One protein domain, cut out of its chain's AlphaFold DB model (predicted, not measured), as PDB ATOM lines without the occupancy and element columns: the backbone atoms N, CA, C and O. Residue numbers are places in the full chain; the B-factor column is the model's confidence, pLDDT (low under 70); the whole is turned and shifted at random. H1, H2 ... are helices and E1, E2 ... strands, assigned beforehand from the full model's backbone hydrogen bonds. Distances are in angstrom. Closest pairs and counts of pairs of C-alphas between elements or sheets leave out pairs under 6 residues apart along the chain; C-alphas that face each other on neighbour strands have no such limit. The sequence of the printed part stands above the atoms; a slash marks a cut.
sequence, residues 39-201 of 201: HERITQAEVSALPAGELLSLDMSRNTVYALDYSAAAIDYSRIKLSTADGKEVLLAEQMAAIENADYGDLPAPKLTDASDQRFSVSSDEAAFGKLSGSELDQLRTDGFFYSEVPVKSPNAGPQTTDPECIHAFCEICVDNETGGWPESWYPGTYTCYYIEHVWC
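Overview. This is residues 39 to 201 of the 201 residues of an uncharacterized protein of Sorangium cellulosum (UniProt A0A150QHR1). A long hairpin, E8 and E9, runs through the body, and E7 beside E8 widens it to the largest sheet; E6, at the edge of a second small sheet, E1 E3 E6, packs on E9. A third small sheet, E2 E4 E5, lies farther off, with H2 reaching from E4 to one face of the largest sheet, while H3 and H4 are over its other face. The 163 printed residues run E1 H1 E2 E3 E4 E5 H2 E6 H3 H4 E7 E8 E9; the class is mixed, with helices holding 29 and strands 50 residues, under half. The whole is compact, with a radius of gyration of the C-alphas of 15.5 A and spans of 43 by 40 by 33 A.

Arrangement. Start with E7, residues 145 to 148, E8, 167 to 176, and E9, 191 to 200: a meander, each strand the antiparallel neighbour of the one before, where N 146 and O 170 are 2.8 A apart and N 169 and O 198 2.7 A. H4, residues 134 to 143, is on this sheet at a height of 7.7 A, its closest C-alphas to E8 being those of Leu 140 and Glu 172, 5.4 A. H3, residues 126 to 129, is on the same face, and H2, residues 92 to 100, on the opposite face at a height of 9.5 A. Next look for E6, residues 119 to 122: the closest C-alphas of E6 and E9 are those of Val 122 and Ile 196, 5.6 A apart. E6 is antiparallel to E3, residues 64 to 69, with N 68 and O 120 at 2.8 A; E3 is parallel to E1, residues 39 to 43, with N 42 and O 67 at 2.8 A. In the third sheet E4, residues 80 to 83, is parallel to E2, 56 to 59, with N 81 and O 56 at 2.8 A, and forms a hairpin with E5, 89 to 91, with N 82 and O 90 at 2.8 A. The closest C-alphas of E4 and H2 are those of Lys 81 and Leu 92, 5.3 A. H1, residues 44 to 49, only grazes that sheet. Every O i to N i+4 pair is within hydrogen-bond range in H1, H2 and H4; H3 is too short for one.

Along the chain. Find C-alpha 39 at (34.943, 0.159, 35.958), where E1 begins. E8 starts at C-alpha 167, (15.662, 8.699, 45.538), and spans 29.8 A; E9 spans 29.5 A and ends at C-alpha 200, (16.433, 10.775, 40.604). E3 spans 15.3 A, H4 14.1 A and H2 12.3 A.

Size, cuts and confidence. The C-alphas of Ala 52 and Ser 135, the two farthest apart, are 44.5 A apart. The printed part has no cut. The links H2 to E6, E7 to E8 and E8 to E9 are long. The mean pLDDT of the printed part is 72.4, and 73 residues are under 70, among them residues 126 to 173.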
ATOM      1  N   HIS A  39      35.981  -0.807  36.314       78.94
ATOM      2  CA  HIS A  39      34.943   0.159  35.958       78.94
ATOM      3  C   HIS A  39      35.163   0.629  34.523       78.94
ATOM      4  O   HIS A  39      36.205   1.207  34.204       78.94
ATOM      5  N   GLU A  40      34.170   0.410  33.669       83.31
ATOM      6  CA  GLU A  40      34.186   0.812  32.267       83.31
ATOM      7  C   GLU A  40      33.048   1.798  32.002       83.31
ATOM      8  O   GLU A  40      31.905   1.580  32.397       83.31
ATOM      9  N   ARG A  41      33.353   2.913  31.333       88.25
ATOM     10  CA  ARG A  41      32.345   3.894  30.922       88.25
ATOM     11  C   ARG A  41      32.008   3.675  29.457       88.25
ATOM     12  O   ARG A  41      32.920   3.693  28.641       88.25
ATOM     13  N   ILE A  42      30.720   3.564  29.151       89.56
ATOM     14  CA  ILE A  42      30.185   3.399  27.800       89.56
ATOM     15  C   ILE A  42      29.424   4.662  27.396       89.56
ATOM     16  O   ILE A  42      28.567   5.149  28.128       89.56
ATOM     17  N   THR A  43      29.725   5.182  26.213       92.81
ATOM     18  CA  THR A  43      29.146   6.406  25.653       92.81
ATOM     19  C   THR A  43      28.601   6.164  24.249       92.81
ATOM     20  O   THR A  43      29.033   5.259  23.532       92.81
ATOM     21  N   GLN A  44      27.712   7.046  23.780       95.50
ATOM     22  CA  GLN A  44      27.204   6.962  22.408       95.50
ATOM     23  C   GLN A  44      28.310   7.070  21.340       95.50
ATOM     24  O   GLN A  44      28.164   6.535  20.239       95.50
ATOM     25  N   ALA A  45      29.427   7.743  21.639       92.94
ATOM     26  CA  ALA A  45      30.557   7.847  20.718       92.94
ATOM     27  C   ALA A  45      31.214   6.481  20.458       92.94
ATOM     28  O   ALA A  45      31.550   6.175  19.315       92.94
ATOM     29  N   GLU A  46      31.345   5.650  21.492       92.19
ATOM     30  CA  GLU A  46      31.892   4.293  21.380       92.19
ATOM     31  C   GLU A  46      30.943   3.381  20.603       92.19
ATOM     32  O   GLU A  46      31.372   2.695  19.677       92.19
ATOM     33  N   VAL A  47      29.640   3.456  20.887       94.88
ATOM     34  CA  VAL A  47      28.615   2.697  20.149       94.88
ATOM     35  C   VAL A  47      28.579   3.098  18.670       94.88
ATOM     36  O   VAL A  47      28.471   2.253  17.782       94.88
ATOM     37  N   SER A  48      28.722   4.391  18.376       94.69
ATOM     38  CA  SER A  48      28.741   4.904  17.000       94.69
ATOM     39  C   SER A  48      30.022   4.552  16.241       94.69
ATOM     40  O   SER A  48      30.002   4.504  15.012       94.69
ATOM     41  N   ALA A  49      31.131   4.314  16.948       95.44
ATOM     42  CA  ALA A  49      32.403   3.924  16.343       95.44
ATOM     43  C   ALA A  49      32.399   2.474  15.831       95.44
ATOM     44  O   ALA A  49      33.251   2.113  15.017       95.44
ATOM     45  N   LEU A  50      31.440   1.654  16.274       94.81
ATOM     46  CA  LEU A  50      31.290   0.280  15.814       94.81
ATOM     47  C   LEU A  50      30.882   0.218  14.333       94.81
ATOM     48  O   LEU A  50      29.926   0.900  13.935       94.81
ATOM     49  N   PRO A  51      31.512  -0.662  13.531       94.88
ATOM     50  CA  PRO A  51      31.106  -0.944  12.159       94.88
ATOM     51  C   PRO A  51      29.615  -1.267  12.026       94.88
ATOM     52  O   PRO A  51      28.975  -1.768  12.949       94.88
ATOM     53  N   ALA A  52      29.039  -0.987  10.857       89.50
ATOM     54  CA  ALA A  52      27.623  -1.243  10.610       89.50
ATOM     55  C   ALA A  52      27.282  -2.732  10.807       89.50
ATOM     56  O   ALA A  52      27.924  -3.602  10.221       89.50
ATOM     57  N   GLY A  53      26.251  -3.007  11.609       88.69
ATOM     58  CA  GLY A  53      25.830  -4.367  11.957       88.69
ATOM     59  C   GLY A  53      26.595  -4.998  13.125       88.69
ATOM     60  O   GLY A  53      26.190  -6.065  13.579       88.69
ATOM     61  N   GLU A  54      27.646  -4.356  13.644       95.00
ATOM     62  CA  GLU A  54      28.313  -4.805  14.869       95.00
ATOM     63  C   GLU A  54      27.603  -4.281  16.123       95.00
ATOM     64  O   GLU A  54      27.054  -3.170  16.134       95.00
ATOM     65  N   LEU A  55      27.634  -5.105  17.171       95.56
ATOM     66  CA  LEU A  55      27.063  -4.844  18.489       95.56
ATOM     67  C   LEU A  55      28.191  -4.742  19.518       95.56
ATOM     68  O   LEU A  55      29.113  -5.562  19.506       95.56
ATOM     69  N   LEU A  56      28.092  -3.780  20.433       96.00
ATOM     70  CA  LEU A  56      28.939  -3.723  21.617       96.00
ATOM     71  C   LEU A  56      28.551  -4.878  22.538       96.00
ATOM     72  O   LEU A  56      27.399  -4.953  22.957       96.00
ATOM     73  N   SER A  57      29.494  -5.755  22.865       94.25
ATOM     74  CA  SER A  57      29.265  -6.843  23.815       94.25
ATOM     75  C   SER A  57      29.822  -6.468  25.181       94.25
ATOM     76  O   SER A  57      31.032  -6.288  25.309       94.25
ATOM     77  N   LEU A  58      28.957  -6.375  26.189       91.62
ATOM     78  CA  LEU A  58      29.352  -6.220  27.587       91.62
ATOM     79  C   LEU A  58      29.461  -7.615  28.207       91.62
ATOM     80  O   LEU A  58      28.497  -8.378  28.173       91.62
ATOM     81  N   ASP A  59      30.631  -7.968  28.727       89.31
ATOM     82  CA  ASP A  59      30.896  -9.303  29.267       89.31
ATOM     83  C   ASP A  59      30.515  -9.359  30.750       89.31
ATOM     84  O   ASP A  59      31.232  -8.862  31.616       89.31
ATOM     85  N   MET A  60      29.372  -9.979  31.036       85.88
ATOM     86  CA  MET A  60      28.831 -10.129  32.386       85.88
ATOM     87  C   MET A  60      29.521 -11.252  33.174       85.88
ATOM     88  O   MET A  60      29.241 -11.427  34.354       85.88
ATOM     89  N   SER A  61      30.432 -12.026  32.574       81.88
ATOM     90  CA  SER A  61      31.248 -12.995  33.324       81.88
ATOM     91  C   SER A  61      32.400 -12.342  34.091       81.88
ATOM     92  O   SER A  61      33.013 -12.968  34.960       81.88
ATOM     93  N   ARG A  62      32.708 -11.081  33.769       79.25
ATOM     94  CA  ARG A  62      33.782 -10.309  34.389       79.25
ATOM     95  C   ARG A  62      33.255  -9.533  35.585       79.25
ATOM     96  O   ARG A  62      32.114  -9.085  35.593       79.25
ATOM     97  N   ASN A  63      34.130  -9.320  36.566       80.62
ATOM     98  CA  ASN A  63      33.862  -8.417  37.680       80.62
ATOM     99  C   ASN A  63      34.038  -6.955  37.227       80.62
ATOM    100  O   ASN A  63      35.026  -6.296  37.564       80.62
ATOM    101  N   THR A  64      33.118  -6.490  36.379       78.12
ATOM    102  CA  THR A  64      33.156  -5.167  35.753       78.12
ATOM    103  C   THR A  64      31.833  -4.436  35.976       78.12
ATOM    104  O   THR A  64      30.749  -5.008  35.839       78.12
ATOM    105  N   VAL A  65      31.919  -3.148  36.300       81.81
ATOM    106  CA  VAL A  65      30.795  -2.210  36.318       81.81
ATOM    107  C   VAL A  65      30.820  -1.406  35.031       81.81
ATOM    108  O   VAL A  65      31.732  -0.606  34.808       81.81
ATOM    109  N   TYR A  66      29.800  -1.594  34.202       84.31
ATOM    110  CA  TYR A  66      29.601  -0.834  32.976       84.31
ATOM    111  C   TYR A  66      28.682   0.353  33.255       84.31
ATOM    112  O   TYR A  66      27.487   0.179  33.469       84.31
ATOM    113  N   ALA A  67      29.237   1.560  33.242       84.62
ATOM    114  CA  ALA A  67      28.506   2.809  33.410       84.62
ATOM    115  C   ALA A  67      28.101   3.375  32.043       84.62
ATOM    116  O   ALA A  67      28.950   3.880  31.303       84.62
ATOM    117  N   LEU A  68      26.812   3.322  31.712       87.94
ATOM    118  CA  LEU A  68      26.262   3.899  30.491       87.94
ATOM    119  C   LEU A  68      26.000   5.387  30.708       87.94
ATOM    120  O   LEU A  68      25.066   5.771  31.403       87.94
ATOM    121  N   ASP A  69      26.859   6.220  30.130       84.44
ATOM    122  CA  ASP A  69      26.858   7.672  30.275       84.44
ATOM    123  C   ASP A  69      26.207   8.320  29.047       84.44
ATOM    124  O   ASP A  69      26.802   8.405  27.964       84.44
ATOM    125  N   TYR A  70      24.968   8.771  29.231       89.56
ATOM    126  CA  TYR A  70      24.167   9.431  28.203       89.56
ATOM    127  C   TYR A  70      24.079  10.951  28.407       89.56
ATOM    128  O   TYR A  70      23.295  11.622  27.737       89.56
ATOM    129  N   SER A  71      24.946  11.518  29.257       86.25
ATOM    130  CA  SER A  71      24.987  12.959  29.551       86.25
ATOM    131  C   SER A  71      25.309  13.836  28.335       86.25
ATOM    132  O   SER A  71      24.900  14.994  28.251       86.25
ATOM    133  N   ALA A  72      26.066  13.292  27.377       87.75
ATOM    134  CA  ALA A  72      26.459  14.000  26.162       87.75
ATOM    135  C   ALA A  72      25.517  13.733  24.974       87.75
ATOM    136  O   ALA A  72      25.357  14.600  24.114       87.75
ATOM    137  N   ALA A  73      24.941  12.530  24.893       91.25
ATOM    138  CA  ALA A  73      24.027  12.106  23.837       91.25
ATOM    139  C   ALA A  73      23.293  10.820  24.239       91.25
ATOM    140  O   ALA A  73      23.868   9.962  24.907       91.25
ATOM    141  N   ALA A  74      22.061  10.656  23.744       91.88
ATOM    142  CA  ALA A  74      21.310   9.415  23.901       91.88
ATOM    143  C   ALA A  74      22.075   8.229  23.293       91.88
ATOM    144  O   ALA A  74      22.577   8.317  22.168       91.88
ATOM    145  N   ILE A  75      22.150   7.131  24.045       92.31
ATOM    146  CA  ILE A  75      22.816   5.903  23.619       92.31
ATOM    147  C   ILE A  75      21.864   5.071  22.747       92.31
ATOM    148  O   ILE A  75      20.689   4.901  23.064       92.31
ATOM    149  N   ASP A  76      22.376   4.521  21.647       94.62
ATOM    150  CA  ASP A  76      21.676   3.536  20.823       94.62
ATOM    151  C   ASP A  76      21.770   2.144  21.470       94.62
ATOM    152  O   ASP A  76      22.601   1.308  21.106       94.62
ATOM    153  N   TYR A  77      20.911   1.901  22.462       92.56
ATOM    154  CA  TYR A  77      20.881   0.652  23.231       92.56
ATOM    155  C   TYR A  77      20.573  -0.587  22.379       92.56
ATOM    156  O   TYR A  77      20.897  -1.702  22.784       92.56
ATOM    157  N   SER A  78      19.995  -0.414  21.182       93.62
ATOM    158  CA  SER A  78      19.758  -1.520  20.242       93.62
ATOM    159  C   SER A  78      21.059  -2.121  19.697       93.62
ATOM    160  O   SER A  78      21.066  -3.236  19.178       93.62
ATOM    161  N   ARG A  79      22.172  -1.391  19.844       96.31
ATOM    162  CA  ARG A  79      23.509  -1.809  19.427       96.31
ATOM    163  C   ARG A  79      24.371  -2.347  20.562       96.31
ATOM    164  O   ARG A  79      25.572  -2.531  20.368       96.31
ATOM    165  N   ILE A  80      23.786  -2.601  21.729       95.38
ATOM    166  CA  ILE A  80      24.482  -3.133  22.901       95.38
ATOM    167  C   ILE A  80      23.846  -4.466  23.286       95.38
ATOM    168  O   ILE A  80      22.623  -4.584  23.367       95.38
ATOM    169  N   LYS A  81      24.686  -5.467  23.546       95.25
ATOM    170  CA  LYS A  81      24.287  -6.771  24.070       95.25
ATOM    171  C   LYS A  81      25.042  -7.096  25.354       95.25
ATOM    172  O   LYS A  81      26.209  -6.738  25.504       95.25
ATOM    173  N   LEU A  82      24.370  -7.793  26.257       90.81
ATOM    174  CA  LEU A  82      24.940  -8.388  27.457       90.81
ATOM    175  C   LEU A  82      25.293  -9.840  27.134       90.81
ATOM    176  O   LEU A  82      24.438 -10.571  26.636       90.81
ATOM    177  N   SER A  83      26.540 -10.238  27.383       89.88
ATOM    178  CA  SER A  83      27.013 -11.612  27.211       89.88
ATOM    179  C   SER A  83      27.207 -12.258  28.574       89.88
ATOM    180  O   SER A  83      28.006 -11.780  29.375       89.88
ATOM    181  N   THR A  84      26.507 -13.349  28.839       82.00
ATOM    182  CA  THR A  84      26.639 -14.128  30.077       82.00
ATOM    183  C   THR A  84      27.817 -15.108  29.998       82.00
ATOM    184  O   THR A  84      28.377 -15.354  28.926       82.00
ATOM    185  N   ALA A  85      28.212 -15.687  31.137       74.81
ATOM    186  CA  ALA A  85      29.355 -16.606  31.226       74.81
ATOM    187  C   ALA A  85      29.178 -17.914  30.429       74.81
ATOM    188  O   ALA A  85      30.158 -18.532  30.016       74.81
ATOM    189  N   ASP A  86      27.937 -18.330  30.191       76.81
ATOM    190  CA  ASP A  86      27.556 -19.462  29.340       76.81
ATOM    191  C   ASP A  86      27.417 -19.080  27.851       76.81
ATOM    192  O   ASP A  86      27.089 -19.926  27.019       76.81
ATOM    193  N   GLY A  87      27.735 -17.828  27.497       78.56
ATOM    194  CA  GLY A  87      27.799 -17.339  26.121       78.56
ATOM    195  C   GLY A  87      26.452 -16.932  25.532       78.56
ATOM    196  O   GLY A  87      26.344 -16.795  24.312       78.56
ATOM    197  N   LYS A  88      25.419 -16.752  26.363       83.44
ATOM    198  CA  LYS A  88      24.143 -16.208  25.898       83.44
ATOM    199  C   LYS A  88      24.250 -14.715  25.721       83.44
ATOM    200  O   LYS A  88      24.905 -14.023  26.492       83.44
ATOM    201  N   GLU A  89      23.556 -14.232  24.707       89.19
ATOM    202  CA  GLU A  89      23.557 -12.830  24.341       89.19
ATOM    203  C   GLU A  89      22.137 -12.292  24.407       89.19
ATOM    204  O   GLU A  89      21.216 -12.886  23.845       89.19
ATOM    205  N   VAL A  90      21.974 -11.161  25.081       87.75
ATOM    206  CA  VAL A  90      20.682 -10.495  25.240       87.75
ATOM    207  C   VAL A  90      20.838  -9.027  24.887       87.75
ATOM    208  O   VAL A  90      21.815  -8.396  25.292       87.75
ATOM    209  N   LEU A  91      19.905  -8.464  24.120       91.50
ATOM    210  CA  LEU A  91      19.962  -7.045  23.782       91.50
ATOM    211  C   LEU A  91      19.663  -6.197  25.016       91.50
ATOM    212  O   LEU A  91      18.676  -6.418  25.717       91.50
ATOM    213  N   LEU A  92      20.481  -5.170  25.243       89.56
ATOM    214  CA  LEU A  92      20.282  -4.271  26.375       89.56
ATOM    215  C   LEU A  92      18.931  -3.550  26.277       89.56
ATOM    216  O   LEU A  92      18.237  -3.425  27.276       89.56
ATOM    217  N   ALA A  93      18.516  -3.153  25.072       90.44
ATOM    218  CA  ALA A  93      17.211  -2.531  24.850       90.44
ATOM    219  C   ALA A  93      16.027  -3.423  25.277       90.44
ATOM    220  O   ALA A  93      15.027  -2.913  25.777       90.44
ATOM    221  N   GLU A  94      16.134  -4.745  25.105       87.12
ATOM    222  CA  GLU A  94      15.093  -5.687  25.537       87.12
ATOM    223  C   GLU A  94      15.040  -5.789  27.062       87.12
ATOM    224  O   GLU A  94      13.954  -5.813  27.635       87.12
ATOM    225  N   GLN A  95      16.200  -5.775  27.723       84.12
ATOM    226  CA  GLN A  95      16.275  -5.785  29.185       84.12
ATOM    227  C   GLN A  95      15.769  -4.486  29.797       84.12
ATOM    228  O   GLN A  95      14.970  -4.521  30.725       84.12
ATOM    229  N   MET A  96      16.140  -3.343  29.219       84.81
ATOM    230  CA  MET A  96      15.576  -2.052  29.609       84.81
ATOM    231  C   MET A  96      14.048  -2.070  29.511       84.81
ATOM    232  O   MET A  96      13.367  -1.734  30.472       84.81
ATOM    233  N   ALA A  97      13.499  -2.554  28.394       84.25
ATOM    234  CA  ALA A  97      12.054  -2.662  28.229       84.25
ATOM    235  C   ALA A  97      11.408  -3.631  29.235       84.25
ATOM    236  O   ALA A  97      10.306  -3.353  29.704       84.25
ATOM    237  N   ALA A  98      12.055  -4.748  29.577       79.94
ATOM    238  CA  ALA A  98      11.536  -5.687  30.570       79.94
ATOM    239  C   ALA A  98      11.403  -5.033  31.954       79.94
ATOM    240  O   ALA A  98      10.376  -5.197  32.606       79.94
ATOM    241  N   ILE A  99      12.396  -4.237  32.355       80.00
ATOM    242  CA  ILE A  99      12.372  -3.481  33.612       80.00
ATOM    243  C   ILE A  99      11.277  -2.423  33.559       80.00
ATOM    244  O   ILE A  99      10.411  -2.395  34.422       80.00
ATOM    245  N   GLU A 100      11.274  -1.563  32.543       84.00
ATOM    246  CA  GLU A 100      10.362  -0.414  32.487       84.00
ATOM    247  C   GLU A 100       8.883  -0.826  32.353       84.00
ATOM    248  O   GLU A 100       7.996  -0.034  32.667       84.00
ATOM    249  N   ASN A 101       8.606  -2.060  31.908       83.31
ATOM    250  CA  ASN A 101       7.252  -2.598  31.739       83.31
ATOM    251  C   ASN A 101       6.872  -3.693  32.755       83.31
ATOM    252  O   ASN A 101       5.816  -4.311  32.595       83.31
ATOM    253  N   ALA A 102       7.705  -3.962  33.767       79.62
ATOM    254  CA  ALA A 102       7.359  -4.899  34.835       79.62
ATOM    255  C   ALA A 102       6.177  -4.383  35.684       79.62
ATOM    256  O   ALA A 102       5.835  -3.198  35.663       79.62
ATOM    257  N   ASP A 103       5.526  -5.284  36.424       78.69
ATOM    258  CA  ASP A 103       4.457  -4.919  37.357       78.69
ATOM    259  C   ASP A 103       5.056  -4.491  38.702       78.69
ATOM    260  O   ASP A 103       5.535  -5.319  39.475       78.69
ATOM    261  N   TYR A 104       5.019  -3.188  38.971       67.31
ATOM    262  CA  TYR A 104       5.504  -2.584  40.216       67.31
ATOM    263  C   TYR A 104       4.387  -2.378  41.257       67.31
ATOM    264  O   TYR A 104       4.607  -1.746  42.295       67.31
ATOM    265  N   GLY A 105       3.171  -2.875  41.002       80.38
ATOM    266  CA  GLY A 105       2.014  -2.635  41.860       80.38
ATOM    267  C   GLY A 105       1.679  -1.145  41.971       80.38
ATOM    268  O   GLY A 105       1.437  -0.472  40.971       80.38
ATOM    269  N   ASP A 106       1.657  -0.624  43.200       78.31
ATOM    270  CA  ASP A 106       1.366   0.793  43.475       78.31
ATOM    271  C   ASP A 106       2.594   1.715  43.297       78.31
ATOM    272  O   ASP A 106       2.481   2.936  43.446       78.31
ATOM    273  N   LEU A 107       3.775   1.154  43.008       70.88
ATOM    274  CA  LEU A 107       5.022   1.905  42.852       70.88
ATOM    275  C   LEU A 107       5.223   2.365  41.394       70.88
ATOM    276  O   LEU A 107       4.779   1.698  40.457       70.88
ATOM    277  N   PRO A 108       5.881   3.518  41.164       73.81
ATOM    278  CA  PRO A 108       6.133   4.009  39.816       73.81
ATOM    279  C   PRO A 108       7.224   3.186  39.123       73.81
ATOM    280  O   PRO A 108       8.320   3.035  39.662       73.81
ATOM    281  N   ALA A 109       6.960   2.734  37.895       77.12
ATOM    282  CA  ALA A 109       7.969   2.067  37.080       77.12
ATOM    283  C   ALA A 109       9.202   2.975  36.879       77.12
ATOM    284  O   ALA A 109       9.038   4.154  36.527       77.12
ATOM    285  N   PRO A 110      10.426   2.464  37.096       73.38
ATOM    286  CA  PRO A 110      11.641   3.209  36.820       73.38
ATOM    287  C   PRO A 110      11.757   3.457  35.313       73.38
ATOM    288  O   PRO A 110      11.283   2.666  34.501       73.38
ATOM    289  N   LYS A 111      12.404   4.559  34.943       81.00
ATOM    290  CA  LYS A 111      12.774   4.872  33.561       81.00
ATOM    291  C   LYS A 111      14.271   5.047  33.502       81.00
ATOM    292  O   LYS A 111      14.766   6.079  33.937       81.00
ATOM    293  N   LEU A 112      14.983   4.072  32.955       74.25
ATOM    294  CA  LEU A 112      16.441   3.998  33.072       74.25
ATOM    295  C   LEU A 112      17.183   5.133  32.363       74.25
ATOM    296  O   LEU A 112      18.370   5.338  32.595       74.25
ATOM    297  N   THR A 113      16.494   5.862  31.488       78.19
ATOM    298  CA  THR A 113      17.034   7.024  30.779       78.19
ATOM    299  C   THR A 113      16.726   8.360  31.454       78.19
ATOM    300  O   THR A 113      17.161   9.391  30.946       78.19
ATOM    301  N   ASP A 114      15.992   8.362  32.572       76.94
ATOM    302  CA  ASP A 114      15.570   9.574  33.287       76.94
ATOM    303  C   ASP A 114      16.365   9.782  34.600       76.94
ATOM    304  O   ASP A 114      15.924  10.525  35.478       76.94
ATOM    305  N   ALA A 115      17.550   9.167  34.744       70.56
ATOM    306  CA  ALA A 115      18.422   9.395  35.902       70.56
ATOM    307  C   ALA A 115      18.964  10.834  35.935       70.56
ATOM    308  O   ALA A 115      19.355  11.394  34.901       70.56
ATOM    309  N   SER A 116      19.034  11.429  37.129       66.38
ATOM    310  CA  SER A 116      19.433  12.832  37.327       66.38
ATOM    311  C   SER A 116      20.890  13.110  36.943       66.38
ATOM    312  O   SER A 116      21.213  14.194  36.447       66.38
ATOM    313  N   ASP A 117      21.766  12.121  37.104       66.62
ATOM    314  CA  ASP A 117      23.172  12.162  36.696       66.62
ATOM    315  C   ASP A 117      23.392  11.740  35.230       66.62
ATOM    316  O   ASP A 117      24.522  11.765  34.737       66.62
ATOM    317  N   GLN A 118      22.307  11.414  34.520       77.25
ATOM    318  CA  GLN A 118      22.304  10.935  33.141       77.25
ATOM    319  C   GLN A 118      23.188   9.697  32.938       77.25
ATOM    320  O   GLN A 118      23.918   9.578  31.942       77.25
ATOM    321  N   ARG A 119      23.125   8.775  33.905       76.94
ATOM    322  CA  ARG A 119      23.844   7.511  33.875       76.94
ATOM    323  C   ARG A 119      23.042   6.393  34.538       76.94
ATOM    324  O   ARG A 119      22.333   6.600  35.510       76.94
ATOM    325  N   PHE A 120      23.230   5.176  34.044       81.62
ATOM    326  CA  PHE A 120      22.928   3.967  34.810       81.62
ATOM    327  C   PHE A 120      24.090   2.987  34.699       81.62
ATOM    328  O   PHE A 120      24.920   3.085  33.789       81.62
ATOM    329  N   SER A 121      24.179   2.063  35.649       81.69
ATOM    330  CA  SER A 121      25.272   1.096  35.715       81.69
ATOM    331  C   SER A 121      24.743  -0.334  35.676       81.69
ATOM    332  O   SER A 121      23.685  -0.621  36.226       81.69
ATOM    333  N   VAL A 122      25.489  -1.220  35.017       82.94
ATOM    334  CA  VAL A 122      25.191  -2.653  34.894       82.94
ATOM    335  C   VAL A 122      26.395  -3.443  35.394       82.94
ATOM    336  O   VAL A 122      27.530  -3.169  34.991       82.94
ATOM    337  N   SER A 123      26.163  -4.419  36.268       81.69
ATOM    338  CA  SER A 123      27.188  -5.358  36.730       81.69
ATOM    339  C   SER A 123      26.569  -6.706  37.090       81.69
ATOM    340  O   SER A 123      25.385  -6.785  37.425       81.69
ATOM    341  N   SER A 124      27.388  -7.752  37.024       75.81
ATOM    342  CA  SER A 124      27.053  -9.112  37.454       75.81
ATOM    343  C   SER A 124      27.369  -9.389  38.926       75.81
ATOM    344  O   SER A 124      27.012 -10.456  39.422       75.81
ATOM    345  N   ASP A 125      28.021  -8.455  39.627       72.19
ATOM    346  CA  ASP A 125      28.329  -8.562  41.056       72.19
ATOM    347  C   ASP A 125      27.532  -7.519  41.860       72.19
ATOM    348  O   ASP A 125      27.745  -6.313  41.732       72.19
ATOM    349  N   GLU A 126      26.627  -7.985  42.727       64.69
ATOM    350  CA  GLU A 126      25.894  -7.159  43.703       64.69
ATOM    351  C   GLU A 126      26.812  -6.296  44.569       64.69
ATOM    352  O   GLU A 126      26.477  -5.154  44.890       64.69
ATOM    353  N   ALA A 127      27.993  -6.808  44.931       65.38
ATOM    354  CA  ALA A 127      28.939  -6.081  45.766       65.38
ATOM    355  C   ALA A 127      29.485  -4.824  45.070       65.38
ATOM    356  O   ALA A 127      29.950  -3.900  45.750       65.38
ATOM    357  N   ALA A 128      29.393  -4.760  43.737       63.41
ATOM    358  CA  ALA A 128      29.848  -3.629  42.943       63.41
ATOM    359  C   ALA A 128      28.956  -2.380  43.094       63.41
ATOM    360  O   ALA A 128      29.421  -1.266  42.844       63.41
ATOM    361  N   PHE A 129      27.722  -2.546  43.585       61.12
ATOM    362  CA  PHE A 129      26.764  -1.465  43.863       61.12
ATOM    363  C   PHE A 129      26.715  -1.059  45.347       61.12
ATOM    364  O   PHE A 129      25.798  -0.375  45.797       61.12
ATOM    365  N   GLY A 130      27.733  -1.449  46.121       59.84
ATOM    366  CA  GLY A 130      27.735  -1.328  47.577       59.84
ATOM    367  C   GLY A 130      27.159  -2.587  48.220       59.84
ATOM    368  O   GLY A 130      26.324  -3.266  47.643       59.84
ATOM    369  N   LYS A 131      27.650  -2.953  49.411       56.28
ATOM    370  CA  LYS A 131      27.254  -4.198  50.092       56.28
ATOM    371  C   LYS A 131      25.771  -4.165  50.471       56.28
ATOM    372  O   LYS A 131      25.447  -3.747  51.582       56.28
ATOM    373  N   LEU A 132      24.914  -4.620  49.565       62.03
ATOM    374  CA  LEU A 132      23.505  -4.877  49.822       62.03
ATOM    375  C   LEU A 132      23.382  -5.765  51.066       62.03
ATOM    376  O   LEU A 132      24.124  -6.737  51.248       62.03
ATOM    377  N   SER A 133      22.486  -5.396  51.974       63.88
ATOM    378  CA  SER A 133      22.157  -6.230  53.124       63.88
ATOM    379  C   SER A 133      21.511  -7.535  52.658       63.88
ATOM    380  O   SER A 133      20.913  -7.607  51.588       63.88
ATOM    381  N   GLY A 134      21.582  -8.582  53.485       66.50
ATOM    382  CA  GLY A 134      20.955  -9.866  53.153       66.50
ATOM    383  C   GLY A 134      19.458  -9.746  52.844       66.50
ATOM    384  O   GLY A 134      18.978 -10.408  51.940       66.50
ATOM    385  N   SER A 135      18.742  -8.844  53.524       65.94
ATOM    386  CA  SER A 135      17.327  -8.569  53.243       65.94
ATOM    387  C   SER A 135      17.093  -7.867  51.906       65.94
ATOM    388  O   SER A 135      16.086  -8.139  51.267       65.94
ATOM    389  N   GLU A 136      18.000  -6.985  51.478       66.00
ATOM    390  CA  GLU A 136      17.907  -6.324  50.165       66.00
ATOM    391  C   GLU A 136      18.202  -7.324  49.042       66.00
ATOM    392  O   GLU A 136      17.489  -7.348  48.046       66.00
ATOM    393  N   LEU A 137      19.175  -8.218  49.241       67.38
ATOM    394  CA  LEU A 137      19.446  -9.326  48.320       67.38
ATOM    395  C   LEU A 137      18.282 -10.318  48.246       67.38
ATOM    396  O   LEU A 137      17.927 -10.777  47.166       67.38
ATOM    397  N   ASP A 138      17.673 -10.656  49.381       67.69
ATOM    398  CA  ASP A 138      16.512 -11.546  49.403       67.69
ATOM    399  C   ASP A 138      15.295 -10.894  48.730       67.69
ATOM    400  O   ASP A 138      14.518 -11.588  48.070       67.69
ATOM    401  N   GLN A 139      15.145  -9.572  48.847       62.19
ATOM    402  CA  GLN A 139      14.083  -8.829  48.178       62.19
ATOM    403  C   GLN A 139      14.313  -8.730  46.669       62.19
ATOM    404  O   GLN A 139      13.387  -8.994  45.911       62.19
ATOM    405  N   LEU A 140      15.544  -8.470  46.227       64.56
ATOM    406  CA  LEU A 140      15.918  -8.557  44.813       64.56
ATOM    407  C   LEU A 140      15.565  -9.932  44.240       64.56
ATOM    408  O   LEU A 140      14.810 -10.003  43.275       64.56
ATOM    409  N   ARG A 141      15.963 -11.014  44.923       61.53
ATOM    410  CA  ARG A 141      15.690 -12.395  44.479       61.53
ATOM    411  C   ARG A 141      14.209 -12.750  44.431       61.53
ATOM    412  O   ARG A 141      13.827 -13.684  43.731       61.53
ATOM    413  N   THR A 142      13.390 -12.080  45.237       57.25
ATOM    414  CA  THR A 142      11.955 -12.372  45.347       57.25
ATOM    415  C   THR A 142      11.140 -11.529  44.374       57.25
ATOM    416  O   THR A 142      10.264 -12.058  43.690       57.25
ATOM    417  N   ASP A 143      11.448 -10.236  44.302       54.94
ATOM    418  CA  ASP A 143      10.617  -9.226  43.652       54.94
ATOM    419  C   ASP A 143      11.230  -8.738  42.325       54.94
ATOM    420  O   ASP A 143      10.536  -8.145  41.503       54.94
ATOM    421  N   GLY A 144      12.522  -8.990  42.084       51.47
ATOM    422  CA  GLY A 144      13.280  -8.471  40.940       51.47
ATOM    423  C   GLY A 144      13.621  -6.980  41.052       51.47
ATOM    424  O   GLY A 144      14.190  -6.391  40.138       51.47
ATOM    425  N   PHE A 145      13.269  -6.313  42.153       62.78
ATOM    426  CA  PHE A 145      13.595  -4.908  42.396       62.78
ATOM    427  C   PHE A 145      13.394  -4.522  43.865       62.78
ATOM    428  O   PHE A 145      12.649  -5.164  44.599       62.78
ATOM    429  N   PHE A 146      14.018  -3.426  44.289       57.28
ATOM    430  CA  PHE A 146      13.658  -2.683  45.495       57.28
ATOM    431  C   PHE A 146      13.966  -1.187  45.333       57.28
ATOM    432  O   PHE A 146      14.771  -0.765  44.504       57.28
ATOM    433  N   TYR A 147      13.326  -0.362  46.158       56.34
ATOM    434  CA  TYR A 147      13.584   1.077  46.239       56.34
ATOM    435  C   TYR A 147      14.278   1.382  47.569       56.34
ATOM    436  O   TYR A 147      13.885   0.834  48.600       56.34
ATOM    437  N   SER A 148      15.284   2.260  47.568       56.69
ATOM    438  CA  SER A 148      15.952   2.723  48.787       56.69
ATOM    439  C   SER A 148      16.111   4.242  48.797       56.69
ATOM    440  O   SER A 148      16.647   4.853  47.880       56.69
ATOM    441  N   GLU A 149      15.669   4.875  49.880       42.50
ATOM    442  CA  GLU A 149      15.812   6.323  50.084       42.50
ATOM    443  C   GLU A 149      17.202   6.714  50.619       42.50
ATOM    444  O   GLU A 149      17.527   7.896  50.688       42.50
ATOM    445  N   VAL A 150      18.037   5.747  51.031       45.62
ATOM    446  CA  VAL A 150      19.360   6.014  51.614       45.62
ATOM    447  C   VAL A 150      20.405   5.141  50.918       45.62
ATOM    448  O   VAL A 150      20.375   3.921  51.095       45.62
ATOM    449  N   PRO A 151      21.369   5.718  50.174       40.25
ATOM    450  CA  PRO A 151      22.408   4.925  49.534       40.25
ATOM    451  C   PRO A 151      23.204   4.145  50.583       40.25
ATOM    452  O   PRO A 151      23.611   4.689  51.622       40.25
ATOM    453  N   VAL A 152      23.448   2.863  50.308       43.59
ATOM    454  CA  VAL A 152      24.266   1.994  51.156       43.59
ATOM    455  C   VAL A 152      25.681   2.577  51.220       43.59
ATOM    456  O   VAL A 152      26.464   2.495  50.276       43.59
ATOM    457  N   LYS A 153      26.041   3.193  52.352       36.25
ATOM    458  CA  LYS A 153      27.403   3.695  52.577       36.25
ATOM    459  C   LYS A 153      28.364   2.520  52.742       36.25
ATOM    460  O   LYS A 153      28.476   1.942  53.822       36.25
ATOM    461  N   SER A 154      29.108   2.199  51.689       36.69
ATOM    462  CA  SER A 154      30.302   1.362  51.808       36.69
ATOM    463  C   SER A 154      31.353   2.080  52.672       36.69
ATOM    464  O   SER A 154      31.484   3.302  52.576       36.69
ATOM    465  N   PRO A 155      32.164   1.359  53.473       42.28
ATOM    466  CA  PRO A 155      33.275   1.951  54.224       42.28
ATOM    467  C   PRO A 155      34.274   2.713  53.338       42.28
ATOM    468  O   PRO A 155      35.009   3.552  53.849       42.28
ATOM    469  N   ASN A 156      34.279   2.427  52.029       37.19
ATOM    470  CA  ASN A 156      35.191   3.007  51.045       37.19
ATOM    471  C   ASN A 156      34.502   3.540  49.771       37.19
ATOM    472  O   ASN A 156      35.195   4.096  48.924       37.19
ATOM    473  N   ALA A 157      33.177   3.402  49.616       36.44
ATOM    474  CA  ALA A 157      32.454   4.055  48.521       36.44
ATOM    475  C   ALA A 157      31.747   5.292  49.072       36.44
ATOM    476  O   ALA A 157      30.848   5.204  49.912       36.44
ATOM    477  N   GLY A 158      32.208   6.458  48.626       38.16
ATOM    478  CA  GLY A 158      31.460   7.689  48.814       38.16
ATOM    479  C   GLY A 158      30.134   7.608  48.047       38.16
ATOM    480  O   GLY A 158      30.077   6.926  47.023       38.16
ATOM    481  N   PRO A 159      29.082   8.297  48.512       39.66
ATOM    482  CA  PRO A 159      27.875   8.489  47.716       39.66
ATOM    483  C   PRO A 159      28.245   9.020  46.323       39.66
ATOM    484  O   PRO A 159      29.074   9.931  46.235       39.66
ATOM    485  N   GLN A 160      27.640   8.504  45.246       46.25
ATOM    486  CA  GLN A 160      27.810   9.121  43.918       46.25
ATOM    487  C   GLN A 160      27.183  10.529  43.855       46.25
ATOM    488  O   GLN A 160      27.590  11.348  43.034       46.25
ATOM    489  N   THR A 161      26.289  10.853  44.798       44.62
ATOM    490  CA  THR A 161      25.740  12.192  45.052       44.62
ATOM    491  C   THR A 161      25.726  12.505  46.552       44.62
ATOM    492  O   THR A 161      25.387  11.660  47.374       44.62
ATOM    493  N   THR A 162      26.099  13.728  46.940       50.62
ATOM    494  CA  THR A 162      26.005  14.204  48.334       50.62
ATOM    495  C   THR A 162      24.622  14.747  48.695       50.62
ATOM    496  O   THR A 162      24.460  15.245  49.810       50.62
ATOM    497  N   ASP A 163      23.676  14.730  47.757       52.12
ATOM    498  CA  ASP A 163      22.348  15.306  47.937       52.12
ATOM    499  C   ASP A 163      21.430  14.313  48.676       52.12
ATOM    500  O   ASP A 163      21.144  13.239  48.146       52.12
ATOM    501  N   PRO A 164      21.014  14.613  49.921       58.09
ATOM    502  CA  PRO A 164      20.230  13.697  50.744       58.09
ATOM    503  C   PRO A 164      18.762  13.571  50.308       58.09
ATOM    504  O   PRO A 164      18.042  12.795  50.929       58.09
ATOM    505  N   GLU A 165      18.306  14.339  49.311       59.75
ATOM    506  CA  GLU A 165      16.908  14.328  48.849       59.75
ATOM    507  C   GLU A 165      16.672  13.525  47.557       59.75
ATOM    508  O   GLU A 165      15.539  13.456  47.084       59.75
ATOM    509  N   CYS A 166      17.704  12.897  46.985       62.44
ATOM    510  CA  CYS A 166      17.541  12.047  45.803       62.44
ATOM    511  C   CYS A 166      17.063  10.637  46.186       62.44
ATOM    512  O   CYS A 166      17.506  10.058  47.179       62.44
ATOM    513  N   ILE A 167      16.180  10.062  45.372       60.44
ATOM    514  CA  ILE A 167      15.662   8.699  45.538       60.44
ATOM    515  C   ILE A 167      16.518   7.739  44.704       60.44
ATOM    516  O   ILE A 167      16.786   8.018  43.534       60.44
ATOM    517  N   HIS A 168      16.921   6.608  45.293       67.69
ATOM    518  CA  HIS A 168      17.666   5.539  44.625       67.69
ATOM    519  C   HIS A 168      16.751   4.311  44.425       67.69
ATOM    520  O   HIS A 168      16.052   3.871  45.337       67.69
ATOM    521  N   ALA A 169      16.742   3.716  43.239       51.19
ATOM    522  CA  ALA A 169      16.069   2.451  42.951       51.19
ATOM    523  C   ALA A 169      17.095   1.422  42.492       51.19
ATOM    524  O   ALA A 169      17.951   1.738  41.676       51.19
ATOM    525  N   PHE A 170      16.997   0.197  42.994       62.34
ATOM    526  CA  PHE A 170      17.892  -0.905  42.671       62.34
ATOM    527  C   PHE A 170      17.056  -2.053  42.091       62.34
ATOM    528  O   PHE A 170      16.203  -2.611  42.772       62.34
ATOM    529  N   CYS A 171      17.262  -2.415  40.832       51.06
ATOM    530  CA  CYS A 171      16.556  -3.520  40.175       51.06
ATOM    531  C   CYS A 171      17.476  -4.742  40.077       51.06
ATOM    532  O   CYS A 171      18.661  -4.555  39.830       51.06
ATOM    533  N   GLU A 172      16.960  -5.963  40.228       66.00
ATOM    534  CA  GLU A 172      17.647  -7.213  39.874       66.00
ATOM    535  C   GLU A 172      16.929  -7.863  38.703       66.00
ATOM    536  O   GLU A 172      15.730  -8.124  38.726       66.00
ATOM    537  N   ILE A 173      17.684  -8.201  37.674       68.19
ATOM    538  CA  ILE A 173      17.138  -8.867  36.507       68.19
ATOM    539  C   ILE A 173      17.873 -10.169  36.347       68.19
ATOM    540  O   ILE A 173      19.073 -10.194  36.087       68.19
ATOM    541  N   CYS A 174      17.126 -11.251  36.485       72.00
ATOM    542  CA  CYS A 174      17.630 -12.586  36.263       72.00
ATOM    543  C   CYS A 174      17.198 -13.076  34.888       72.00
ATOM    544  O   CYS A 174      16.050 -12.912  34.479       72.00
ATOM    545  N   VAL A 175      18.135 -13.690  34.174       74.81
ATOM    546  CA  VAL A 175      17.899 -14.331  32.882       74.81
ATOM    547  C   VAL A 175      18.154 -15.809  33.035       74.81
ATOM    548  O   VAL A 175      19.219 -16.213  33.499       74.81
ATOM    549  N   ASP A 176      17.191 -16.613  32.609       79.06
ATOM    550  CA  ASP A 176      17.332 -18.056  32.575       79.06
ATOM    551  C   ASP A 176      18.411 -18.483  31.559       79.06
ATOM    552  O   ASP A 176      18.368 -18.167  30.361       79.06
ATOM    553  N   ASN A 177      19.389 -19.243  32.049       71.81
ATOM    554  CA  ASN A 177      20.558 -19.709  31.312       71.81
ATOM    555  C   ASN A 177      20.216 -20.770  30.249       71.81
ATOM    556  O   ASN A 177      21.043 -21.056  29.396       71.81
ATOM    557  N   GLU A 178      18.979 -21.274  30.147       69.06
ATOM    558  CA  GLU A 178      18.560 -22.178  29.055       69.06
ATOM    559  C   GLU A 178      17.693 -21.473  28.004       69.06
ATOM    560  O   GLU A 178      18.017 -21.467  26.818       69.06
ATOM    561  N   THR A 179      16.693 -20.715  28.432       72.44
ATOM    562  CA  THR A 179      15.677 -20.092  27.571       72.44
ATOM    563  C   THR A 179      15.986 -18.648  27.181       72.44
ATOM    564  O   THR A 179      15.576 -18.211  26.110       72.44
ATOM    565  N   GLY A 180      16.731 -17.909  28.011       61.69
ATOM    566  CA  GLY A 180      16.979 -16.476  27.812       61.69
ATOM    567  C   GLY A 180      15.786 -15.594  28.198       61.69
ATOM    568  O   GLY A 180      15.834 -14.387  27.979       61.69
ATOM    569  N   GLY A 181      14.725 -16.191  28.748       64.44
ATOM    570  CA  GLY A 181      13.572 -15.492  29.303       64.44
ATOM    571  C   GLY A 181      13.694 -15.262  30.809       64.44
ATOM    572  O   GLY A 181      14.722 -15.551  31.425       64.44
ATOM    573  N   TRP A 182      12.615 -14.748  31.400       62.00
ATOM    574  CA  TRP A 182      12.508 -14.597  32.849       62.00
ATOM    575  C   TRP A 182      12.432 -15.986  33.520       62.00
ATOM    576  O   TRP A 182      11.738 -16.857  32.986       62.00
ATOM    577  N   PRO A 183      13.122 -16.235  34.648       63.88
ATOM    578  CA  PRO A 183      13.161 -17.559  35.258       63.88
ATOM    579  C   PRO A 183      11.779 -17.979  35.767       63.88
ATOM    580  O   PRO A 183      11.223 -17.366  36.673       63.88
ATOM    581  N   GLU A 184      11.226 -19.073  35.236       56.19
ATOM    582  CA  GLU A 184       9.976 -19.650  35.765       56.19
ATOM    583  C   GLU A 184      10.203 -20.403  37.092       56.19
ATOM    584  O   GLU A 184       9.260 -20.654  37.847       56.19
ATOM    585  N   SER A 185      11.454 -20.772  37.394       54.72
ATOM    586  CA  SER A 185      11.831 -21.505  38.605       54.72
ATOM    587  C   SER A 185      13.264 -21.200  39.051       54.72
ATOM    588  O   SER A 185      14.169 -21.115  38.223       54.72
ATOM    589  N   TRP A 186      13.474 -21.091  40.367       49.38
ATOM    590  CA  TRP A 186      14.743 -20.669  40.963       49.38
ATOM    591  C   TRP A 186      15.582 -21.863  41.464       49.38
ATOM    592  O   TRP A 186      15.379 -22.361  42.574       49.38
ATOM    593  N   TYR A 187      16.531 -22.329  40.646       62.00
ATOM    594  CA  TYR A 187      17.597 -23.267  40.999       62.00
ATOM    595  C   TYR A 187      19.008 -22.642  40.899       62.00
ATOM    596  O   TYR A 187      19.327 -21.968  39.923       62.00
ATOM    597  N   PRO A 188      19.920 -22.908  41.853       51.09
ATOM    598  CA  PRO A 188      21.287 -22.397  41.781       51.09
ATOM    599  C   PRO A 188      21.996 -22.782  40.472       51.09
ATOM    600  O   PRO A 188      22.079 -23.962  40.131       51.09
ATOM    601  N   GLY A 189      22.542 -21.786  39.768       59.59
ATOM    602  CA  GLY A 189      23.312 -21.968  38.532       59.59
ATOM    603  C   GLY A 189      22.492 -22.014  37.237       59.59
ATOM    604  O   GLY A 189      23.088 -22.139  36.168       59.59
ATOM    605  N   THR A 190      21.160 -21.893  37.298       60.41
ATOM    606  CA  THR A 190      20.300 -21.904  36.098       60.41
ATOM    607  C   THR A 190      19.932 -20.515  35.586       60.41
ATOM    608  O   THR A 190      19.260 -20.417  34.568       60.41
ATOM    609  N   TYR A 191      20.375 -19.442  36.235       71.81
ATOM    610  CA  TYR A 191      20.158 -18.065  35.789       71.81
ATOM    611  C   TYR A 191      21.351 -17.178  36.123       71.81
ATOM    612  O   TYR A 191      22.130 -17.464  37.037       71.81
ATOM    613  N   THR A 192      21.462 -16.091  35.371       68.56
ATOM    614  CA  THR A 192      22.400 -14.997  35.616       68.56
ATOM    615  C   THR A 192      21.602 -13.770  36.017       68.56
ATOM    616  O   THR A 192      20.749 -13.332  35.247       68.56
ATOM    617  N   CYS A 193      21.872 -13.233  37.203       69.56
ATOM    618  CA  CYS A 193      21.243 -12.015  37.699       69.56
ATOM    619  C   CYS A 193      22.191 -10.825  37.556       69.56
ATOM    620  O   CYS A 193      23.408 -10.981  37.663       69.56
ATOM    621  N   TYR A 194      21.644  -9.645  37.293       55.94
ATOM    622  CA  TYR A 194      22.384  -8.389  37.263       55.94
ATOM    623  C   TYR A 194      21.569  -7.285  37.913       55.94
ATOM    624  O   TYR A 194      20.342  -7.274  37.841       55.94
ATOM    625  N   TYR A 195      22.279  -6.352  38.535       63.56
ATOM    626  CA  TYR A 195      21.684  -5.298  39.342       63.56
ATOM    627  C   TYR A 195      21.817  -3.939  38.651       63.56
ATOM    628  O   TYR A 195      22.813  -3.680  37.972       63.56
ATOM    629  N   ILE A 196      20.813  -3.078  38.806       58.72
ATOM    630  CA  ILE A 196      20.771  -1.742  38.206       58.72
ATOM    631  C   ILE A 196      20.376  -0.729  39.268       58.72
ATOM    632  O   ILE A 196      19.263  -0.788  39.775       58.72
ATOM    633  N   GLU A 197      21.258   0.224  39.560       64.56
ATOM    634  CA  GLU A 197      20.932   1.406  40.361       64.56
ATOM    635  C   GLU A 197      20.450   2.552  39.455       64.56
ATOM    636  O   GLU A 197      21.066   2.852  38.428       64.56
ATOM    637  N   HIS A 198      19.365   3.208  39.856       54.16
ATOM    638  CA  HIS A 198      18.773   4.368  39.207       54.16
ATOM    639  C   HIS A 198      18.531   5.474  40.237       54.16
ATOM    640  O   HIS A 198      17.929   5.217  41.277       54.16
ATOM    641  N   VAL A 199      18.954   6.707  39.957       64.25
ATOM    642  CA  VAL A 199      18.854   7.827  40.908       64.25
ATOM    643  C   VAL A 199      18.075   8.980  40.292       64.25
ATOM    644  O   VAL A 199      18.363   9.386  39.166       64.25
ATOM    645  N   TRP A 200      17.113   9.547  41.024       56.53
ATOM    646  CA  TRP A 200      16.433  10.775  40.604       56.53
ATOM    647  C   TRP A 200      16.265  11.790  41.733       56.53
ATOM    648  O   TRP A 200      16.138  11.444  42.907       56.53
ATOM    649  N   CYS A 201      16.253  13.053  41.316       61.38
ATOM    650  CA  CYS A 201      15.975  14.259  42.081       61.38
ATOM    651  C   CYS A 201      15.141  15.165  41.140       61.38
ATOM    652  O   CYS A 201      14.212  15.836  41.622       61.38
TER     653      CYS A 201